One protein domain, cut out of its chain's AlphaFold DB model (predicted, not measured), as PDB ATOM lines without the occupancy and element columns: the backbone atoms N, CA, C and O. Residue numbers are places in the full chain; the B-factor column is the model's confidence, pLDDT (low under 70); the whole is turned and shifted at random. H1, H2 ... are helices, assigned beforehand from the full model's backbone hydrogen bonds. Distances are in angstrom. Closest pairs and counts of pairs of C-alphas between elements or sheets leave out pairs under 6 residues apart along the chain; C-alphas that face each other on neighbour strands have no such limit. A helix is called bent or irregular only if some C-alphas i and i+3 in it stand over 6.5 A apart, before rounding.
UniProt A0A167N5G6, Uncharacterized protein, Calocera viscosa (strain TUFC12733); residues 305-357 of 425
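What this domain is: This is residues 305 to 357 of the 425 residues of an uncharacterized protein of Calocera viscosa (strain TUFC12733) (UniProt A0A167N5G6). A helical hairpin, H2 and H3, makes one end of this small domain, and a short helix, H1, lies at the other end of the long axis. Between them a long loop, residues 313 to 329, folds back on itself, and after H3 the last printed residues, 353 to 357, turn back toward this loop. The printed part has 53 residues with three named helices, H1, H2 and H3 in that order along the chain, and no named strand; the class is all helix, with 29 residues in the helices. The whole is compact, with a radius of gyration of the C-alphas of 10.8 A, yet its spans of 31 by 21 by 16 A make it only just elongated.

How they stand to each other: H1, residues 305 to 312, touches no helix. A long link of 17 residues, 313 to 329, joins it to H2, residues 330 to 338. Within that link residues 315 to 316 pair with residues 326 to 327, antiparallel, in a pairing too short to be a named strand. H1 is apart from H2. A tight link of 2 residues joins H2 to H3, residues 341 to 352, and H2 and H3 form a helical hairpin. These two touch, with 11 pairs of C-alphas within 8 A; the closest C-alphas are those of Tyr 337 and Gly 344, 3.8 A apart. H3 touches H2 with residues 343 to 348 alone. Their lines stand at a steep tilt of 42 degrees, they run opposite ways, and their centres are 9.7 A apart. H1 is apart from H3 as well. In H1, H2 and H3 every O i to N i+4 pair is within hydrogen-bond range.

Where its parts are: H1 runs from C-alpha 305 at (60.927, 100.956, 17.024) to C-alpha 312, 10.3 A away. H2 begins with C-alpha 330 at (70.247, 104.789, -1.991) and measures 12.1 A from first to last C-alpha. H3, the longest helix with 12 residues, measures 16.5 A from C-alpha 341 to C-alpha 352 and ends at (66.561, 111.381, -12.109). No helix is bent.

The domain as a whole: The two C-alphas farthest apart are those of Glu 305 and Ser 353, at 31.6 A, while the first and last printed C-alphas, of Glu 305 and His 357, are 21.6 A apart. The printed part has no cut, and its long link is the one from H1 to H2. The C-alphas of residues 313 to 329 lie 3 to 12 A from the mean of the C-alphas. The mean pLDDT of the printed part is 80.8. It is under 70 in 12 of the printed residues: residues 305 to 312, residue 320 and residues 355 to 357. H1 has a mean of 61, H2 of 90 and H3 of 89.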
ATOM      1  N   GLU A 305      60.421 101.758  18.155       56.84
ATOM      2  CA  GLU A 305      60.927 100.956  17.024       56.84
ATOM      3  C   GLU A 305      60.782 101.677  15.677       56.84
ATOM      4  O   GLU A 305      61.693 101.623  14.850       56.84
ATOM      5  N   GLN A 306      59.685 102.416  15.488       57.50
ATOM      6  CA  GLN A 306      59.430 103.206  14.286       57.50
ATOM      7  C   GLN A 306      60.476 104.316  14.100       57.50
ATOM      8  O   GLN A 306      61.051 104.441  13.021       57.50
ATOM      9  N   GLU A 307      60.782 105.086  15.148       58.94
ATOM     10  CA  GLU A 307      61.762 106.179  15.080       58.94
ATOM     11  C   GLU A 307      63.196 105.658  14.872       58.94
ATOM     12  O   GLU A 307      63.993 106.259  14.142       58.94
ATOM     13  N   ALA A 308      63.520 104.501  15.458       57.81
ATOM     14  CA  ALA A 308      64.772 103.800  15.195       57.81
ATOM     15  C   ALA A 308      64.858 103.306  13.737       57.81
ATOM     16  O   ALA A 308      65.917 103.413  13.116       57.81
ATOM     17  N   GLU A 309      63.762 102.804  13.158       62.56
ATOM     18  CA  GLU A 309      63.719 102.371  11.757       62.56
ATOM     19  C   GLU A 309      63.815 103.549  10.773       62.56
ATOM     20  O   GLU A 309      64.529 103.431   9.774       62.56
ATOM     21  N   GLU A 310      63.203 104.703  11.070       63.34
ATOM     22  CA  GLU A 310      63.379 105.927  10.270       63.34
ATOM     23  C   GLU A 310      64.848 106.375  10.236       63.34
ATOM     24  O   GLU A 310      65.390 106.649   9.163       63.34
ATOM     25  N   LYS A 311      65.513 106.391  11.399       63.16
ATOM     26  CA  LYS A 311      66.922 106.796  11.539       63.16
ATOM     27  C   LYS A 311      67.900 105.788  10.919       63.16
ATOM     28  O   LYS A 311      68.915 106.191  10.354       63.16
ATOM     29  N   LEU A 312      67.602 104.485  10.980       66.75
ATOM     30  CA  LEU A 312      68.451 103.421  10.417       66.75
ATOM     31  C   LEU A 312      68.193 103.138   8.926       66.75
ATOM     32  O   LEU A 312      69.042 102.518   8.273       66.75
ATOM     33  N   ARG A 313      67.050 103.565   8.372       77.62
ATOM     34  CA  ARG A 313      66.710 103.441   6.942       77.62
ATOM     35  C   ARG A 313      66.086 104.736   6.389       77.62
ATOM     36  O   ARG A 313      64.886 104.757   6.105       77.62
ATOM     37  N   PRO A 314      66.895 105.794   6.163       77.94
ATOM     38  CA  PRO A 314      66.401 107.104   5.716       77.94
ATOM     39  C   PRO A 314      65.754 107.106   4.322       77.94
ATOM     40  O   PRO A 314      65.032 108.035   3.966       77.94
ATOM     41  N   TYR A 315      66.027 106.081   3.511       84.19
ATOM     42  CA  TYR A 315      65.676 106.038   2.094       84.19
ATOM     43  C   TYR A 315      64.378 105.255   1.879       84.19
ATOM     44  O   TYR A 315      64.387 104.063   1.560       84.19
ATOM     45  N   ALA A 316      63.254 105.932   2.110       87.00
ATOM     46  CA  ALA A 316      61.911 105.419   1.855       87.00
ATOM     47  C   ALA A 316      61.543 105.464   0.362       87.00
ATOM     48  O   ALA A 316      61.993 106.337  -0.381       87.00
ATOM     49  N   CYS A 317      60.690 104.544  -0.084       89.06
ATOM     50  CA  CYS A 317      60.017 104.666  -1.371       89.06
ATOM     51  C   CYS A 317      59.065 105.876  -1.352       89.06
ATOM     52  O   CYS A 317      58.288 106.038  -0.416       89.06
ATOM     53  N   ALA A 318      59.141 106.726  -2.381       83.00
ATOM     54  CA  ALA A 318      58.293 107.920  -2.525       83.00
ATOM     55  C   ALA A 318      57.194 107.748  -3.596       83.00
ATOM     56  O   ALA A 318      56.420 108.667  -3.864       83.00
ATOM     57  N   VAL A 319      57.128 106.579  -4.245       83.88
ATOM     58  CA  VAL A 319      56.227 106.315  -5.374       83.88
ATOM     59  C   VAL A 319      54.868 105.828  -4.870       83.88
ATOM     60  O   VAL A 319      54.603 104.629  -4.806       83.88
ATOM     61  N   GLY A 320      53.987 106.777  -4.559       68.31
ATOM     62  CA  GLY A 320      52.594 106.503  -4.204       68.31
ATOM     63  C   GLY A 320      52.401 105.910  -2.803       68.31
ATOM     64  O   GLY A 320      53.263 105.239  -2.241       68.31
ATOM     65  N   GLY A 321      51.218 106.143  -2.228       71.19
ATOM     66  CA  GLY A 321      50.872 105.733  -0.858       71.19
ATOM     67  C   GLY A 321      50.675 104.225  -0.640       71.19
ATOM     68  O   GLY A 321      50.048 103.844   0.340       71.19
ATOM     69  N   ASN A 322      51.150 103.372  -1.551       77.81
ATOM     70  CA  ASN A 322      51.012 101.913  -1.499       77.81
ATOM     71  C   ASN A 322      52.358 101.166  -1.389       77.81
ATOM     72  O   ASN A 322      52.374  99.938  -1.492       77.81
ATOM     73  N   CYS A 323      53.481 101.866  -1.185       84.19
ATOM     74  CA  CYS A 323      54.792 101.235  -1.021       84.19
ATOM     75  C   CYS A 323      55.573 101.767   0.188       84.19
ATOM     76  O   CYS A 323      56.324 102.732   0.111       84.19
ATOM     77  N   GLU A 324      55.463 101.067   1.312       80.50
ATOM     78  CA  GLU A 324      56.064 101.455   2.598       80.50
ATOM     79  C   GLU A 324      57.558 101.078   2.724       80.50
ATOM     80  O   GLU A 324      58.138 101.113   3.810       80.50
ATOM     81  N   ARG A 325      58.215 100.660   1.633       83.19
ATOM     82  CA  ARG A 325      59.556 100.054   1.702       83.19
ATOM     83  C   ARG A 325      60.650 101.082   1.995       83.19
ATOM     84  O   ARG A 325      60.813 102.053   1.261       83.19
ATOM     85  N   ARG A 326      61.460 100.815   3.028       85.69
ATOM     86  CA  ARG A 326      62.598 101.653   3.452       85.69
ATOM     87  C   ARG A 326      63.935 100.921   3.400       85.69
ATOM     88  O   ARG A 326      64.040  99.767   3.823       85.69
ATOM     89  N   TYR A 327      64.971 101.625   2.950       86.50
ATOM     90  CA  TYR A 327      66.304 101.088   2.676       86.50
ATOM     91  C   TYR A 327      67.406 101.810   3.463       86.50
ATOM     92  O   TYR A 327      67.337 103.009   3.724       86.50
ATOM     93  N   LYS A 328      68.462 101.067   3.828       82.56
ATOM     94  CA  LYS A 328      69.638 101.595   4.550       82.56
ATOM     95  C   LYS A 328      70.505 102.524   3.684       82.56
ATOM     96  O   LYS A 328      71.253 103.335   4.214       82.56
ATOM     97  N   ASN A 329      70.419 102.414   2.357       81.69
ATOM     98  CA  ASN A 329      71.169 103.230   1.403       81.69
ATOM     99  C   ASN A 329      70.377 103.474   0.105       81.69
ATOM    100  O   ASN A 329      69.463 102.717  -0.234       81.69
ATOM    101  N   MET A 330      70.790 104.493  -0.657       82.19
ATOM    102  CA  MET A 330      70.247 104.789  -1.991       82.19
ATOM    103  C   MET A 330      70.365 103.609  -2.963       82.19
ATOM    104  O   MET A 330      69.531 103.465  -3.849       82.19
ATOM    105  N   ASN A 331      71.364 102.739  -2.801       89.44
ATOM    106  CA  ASN A 331      71.590 101.618  -3.718       89.44
ATOM    107  C   ASN A 331      70.497 100.543  -3.586       89.44
ATOM    108  O   ASN A 331      70.012 100.045  -4.599       89.44
ATOM    109  N   GLY A 332      70.041 100.237  -2.364       88.81
ATOM    110  CA  GLY A 332      68.897  99.345  -2.139       88.81
ATOM    111  C   GLY A 332      67.580  99.924  -2.669       88.81
ATOM    112  O   GLY A 332      66.761  99.189  -3.220       88.81
ATOM    113  N   LEU A 333      67.416 101.247  -2.580       90.38
ATOM    114  CA  LEU A 333      66.282 101.968  -3.159       90.38
ATOM    115  C   LEU A 333      66.325 101.973  -4.703       90.38
ATOM    116  O   LEU A 333      65.317 101.687  -5.342       90.38
ATOM    117  N   ARG A 334      67.497 102.208  -5.315       89.25
ATOM    118  CA  ARG A 334      67.707 102.073  -6.772       89.25
ATOM    119  C   ARG A 334      67.401 100.659  -7.251       89.25
ATOM    120  O   ARG A 334      66.684 100.505  -8.233       89.25
ATOM    121  N   TYR A 335      67.874  99.640  -6.533       93.19
ATOM    122  CA  TYR A 335      67.557  98.243  -6.833       93.19
ATOM    123  C   TYR A 335      66.045  97.980  -6.765       93.19
ATOM    124  O   TYR A 335      65.490  97.362  -7.670       93.19
ATOM    125  N   HIS A 336      65.357  98.484  -5.736       93.56
ATOM    126  CA  HIS A 336      63.901  98.385  -5.637       93.56
ATOM    127  C   HIS A 336      63.199  99.026  -6.840       93.56
ATOM    128  O   HIS A 336      62.343  98.379  -7.443       93.56
ATOM    129  N   TYR A 337      63.596 100.235  -7.241       92.44
ATOM    130  CA  TYR A 337      63.032 100.895  -8.416       92.44
ATOM    131  C   TYR A 337      63.394 100.208  -9.744       92.44
ATOM    132  O   TYR A 337      62.583 100.188 -10.658       92.44
ATOM    133  N   GLN A 338      64.548  99.553  -9.853       92.50
ATOM    134  CA  GLN A 338      64.902  98.785 -11.052       92.50
ATOM    135  C   GLN A 338      64.082  97.485 -11.205       92.50
ATOM    136  O   GLN A 338      63.868  97.033 -12.324       92.50
ATOM    137  N   HIS A 339      63.581  96.906 -10.105       90.00
ATOM    138  CA  HIS A 339      62.929  95.583 -10.098       90.00
ATOM    139  C   HIS A 339      61.432  95.606  -9.728       90.00
ATOM    140  O   HIS A 339      60.851  94.555  -9.463       90.00
ATOM    141  N   SER A 340      60.787  96.780  -9.700       88.94
ATOM    142  CA  SER A 340      59.358  96.925  -9.333       88.94
ATOM    143  C   SER A 340      58.445  97.320 -10.505       88.94
ATOM    144  O   SER A 340      57.391  97.922 -10.293       88.94
ATOM    145  N   GLY A 341      58.839  97.020 -11.747       89.88
ATOM    146  CA  GLY A 341      58.021  97.260 -12.943       89.88
ATOM    147  C   GLY A 341      57.583  98.723 -13.093       89.88
ATOM    148  O   GLY A 341      58.392  99.633 -12.928       89.88
ATOM    149  N   ALA A 342      56.295  98.962 -13.361       88.06
ATOM    150  CA  ALA A 342      55.738 100.307 -13.555       88.06
ATOM    151  C   ALA A 342      55.914 101.234 -12.333       88.06
ATOM    152  O   ALA A 342      56.281 102.398 -12.486       88.06
ATOM    153  N   HIS A 343      55.735 100.710 -11.115       90.94
ATOM    154  CA  HIS A 343      56.055 101.429  -9.875       90.94
ATOM    155  C   HIS A 343      57.551 101.789  -9.822       90.94
ATOM    156  O   HIS A 343      57.941 102.894  -9.447       90.94
ATOM    157  N   GLY A 344      58.395 100.858 -10.260       90.81
ATOM    158  CA  GLY A 344      59.829 101.060 -10.362       90.81
ATOM    159  C   GLY A 344      60.235 102.186 -11.317       90.81
ATOM    160  O   GLY A 344      61.020 103.055 -10.939       90.81
ATOM    161  N   ALA A 345      59.642 102.230 -12.511       90.19
ATOM    162  CA  ALA A 345      59.919 103.251 -13.524       90.19
ATOM    163  C   ALA A 345      59.656 104.685 -13.017       90.19
ATOM    164  O   ALA A 345      60.491 105.569 -13.210       90.19
ATOM    165  N   ILE A 346      58.549 104.902 -12.296       89.75
ATOM    166  CA  ILE A 346      58.233 106.203 -11.674       89.75
ATOM    167  C   ILE A 346      59.296 106.570 -10.620       89.75
ATOM    168  O   ILE A 346      59.714 107.723 -10.525       89.75
ATOM    169  N   GLY A 347      59.788 105.590  -9.862       89.94
ATOM    170  CA  GLY A 347      60.851 105.794  -8.877       89.94
ATOM    171  C   GLY A 347      62.210 106.124  -9.489       89.94
ATOM    172  O   GLY A 347      62.919 106.991  -8.977       89.94
ATOM    173  N   LEU A 348      62.558 105.503 -10.621       90.56
ATOM    174  CA  LEU A 348      63.746 105.876 -11.395       90.56
ATOM    175  C   LEU A 348      63.638 107.313 -11.930       90.56
ATOM    176  O   LEU A 348      64.623 108.049 -11.865       90.56
ATOM    177  N   ALA A 349      62.452 107.745 -12.369       87.75
ATOM    178  CA  ALA A 349      62.211 109.128 -12.787       87.75
ATOM    179  C   ALA A 349      62.352 110.132 -11.622       87.75
ATOM    180  O   ALA A 349      63.032 111.144 -11.776       87.75
ATOM    181  N   LEU A 350      61.809 109.827 -10.434       88.00
ATOM    182  CA  LEU A 350      61.971 110.660  -9.224       88.00
ATOM    183  C   LEU A 350      63.423 110.738  -8.720       88.00
ATOM    184  O   LEU A 350      63.817 111.731  -8.106       88.00
ATOM    185  N   LEU A 351      64.232 109.705  -8.972       87.44
ATOM    186  CA  LEU A 351      65.675 109.759  -8.734       87.44
ATOM    187  C   LEU A 351      66.404 110.616  -9.775       87.44
ATOM    188  O   LEU A 351      67.361 111.298  -9.419       87.44
ATOM    189  N   ALA A 352      65.975 110.579 -11.038       85.62
ATOM    190  CA  ALA A 352      66.561 111.381 -12.109       85.62
ATOM    191  C   ALA A 352      66.228 112.877 -11.975       85.62
ATOM    192  O   ALA A 352      67.083 113.711 -12.266       85.62
ATOM    193  N   SER A 353      65.038 113.230 -11.475       84.50
ATOM    194  CA  SER A 353      64.658 114.625 -11.198       84.50
ATOM    195  C   SER A 353      65.259 115.196  -9.905       84.50
ATOM    196  O   SER A 353      65.038 116.364  -9.591       84.50
ATOM    197  N   GLY A 354      65.980 114.386  -9.119       77.00
ATOM    198  CA  GLY A 354      66.566 114.789  -7.835       77.00
ATOM    199  C   GLY A 354      65.549 115.056  -6.715       77.00
ATOM    200  O   GLY A 354      65.943 115.404  -5.606       77.00
ATOM    201  N   GLN A 355      64.250 114.868  -6.965       67.88
ATOM    202  CA  GLN A 355      63.170 115.183  -6.019       67.88
ATOM    203  C   GLN A 355      62.941 114.090  -4.964       67.88
ATOM    204  O   GLN A 355      62.001 114.189  -4.172       67.88
ATOM    205  N   HIS A 356      63.783 113.051  -4.934       64.56
ATOM    206  CA  HIS A 356      63.716 111.978  -3.945       64.56
ATOM    207  C   HIS A 356      64.187 112.455  -2.564       64.56
ATOM    208  O   HIS A 356      65.359 112.390  -2.195       64.56
ATOM    209  N   HIS A 357      63.231 112.977  -1.806       56.75
ATOM    210  CA  HIS A 357      63.410 113.454  -0.446       56.75
ATOM    211  C   HIS A 357      63.709 112.290   0.507       56.75
ATOM    212  O   HIS A 357      62.821 111.522   0.881       56.75
TER     213      HIS A 357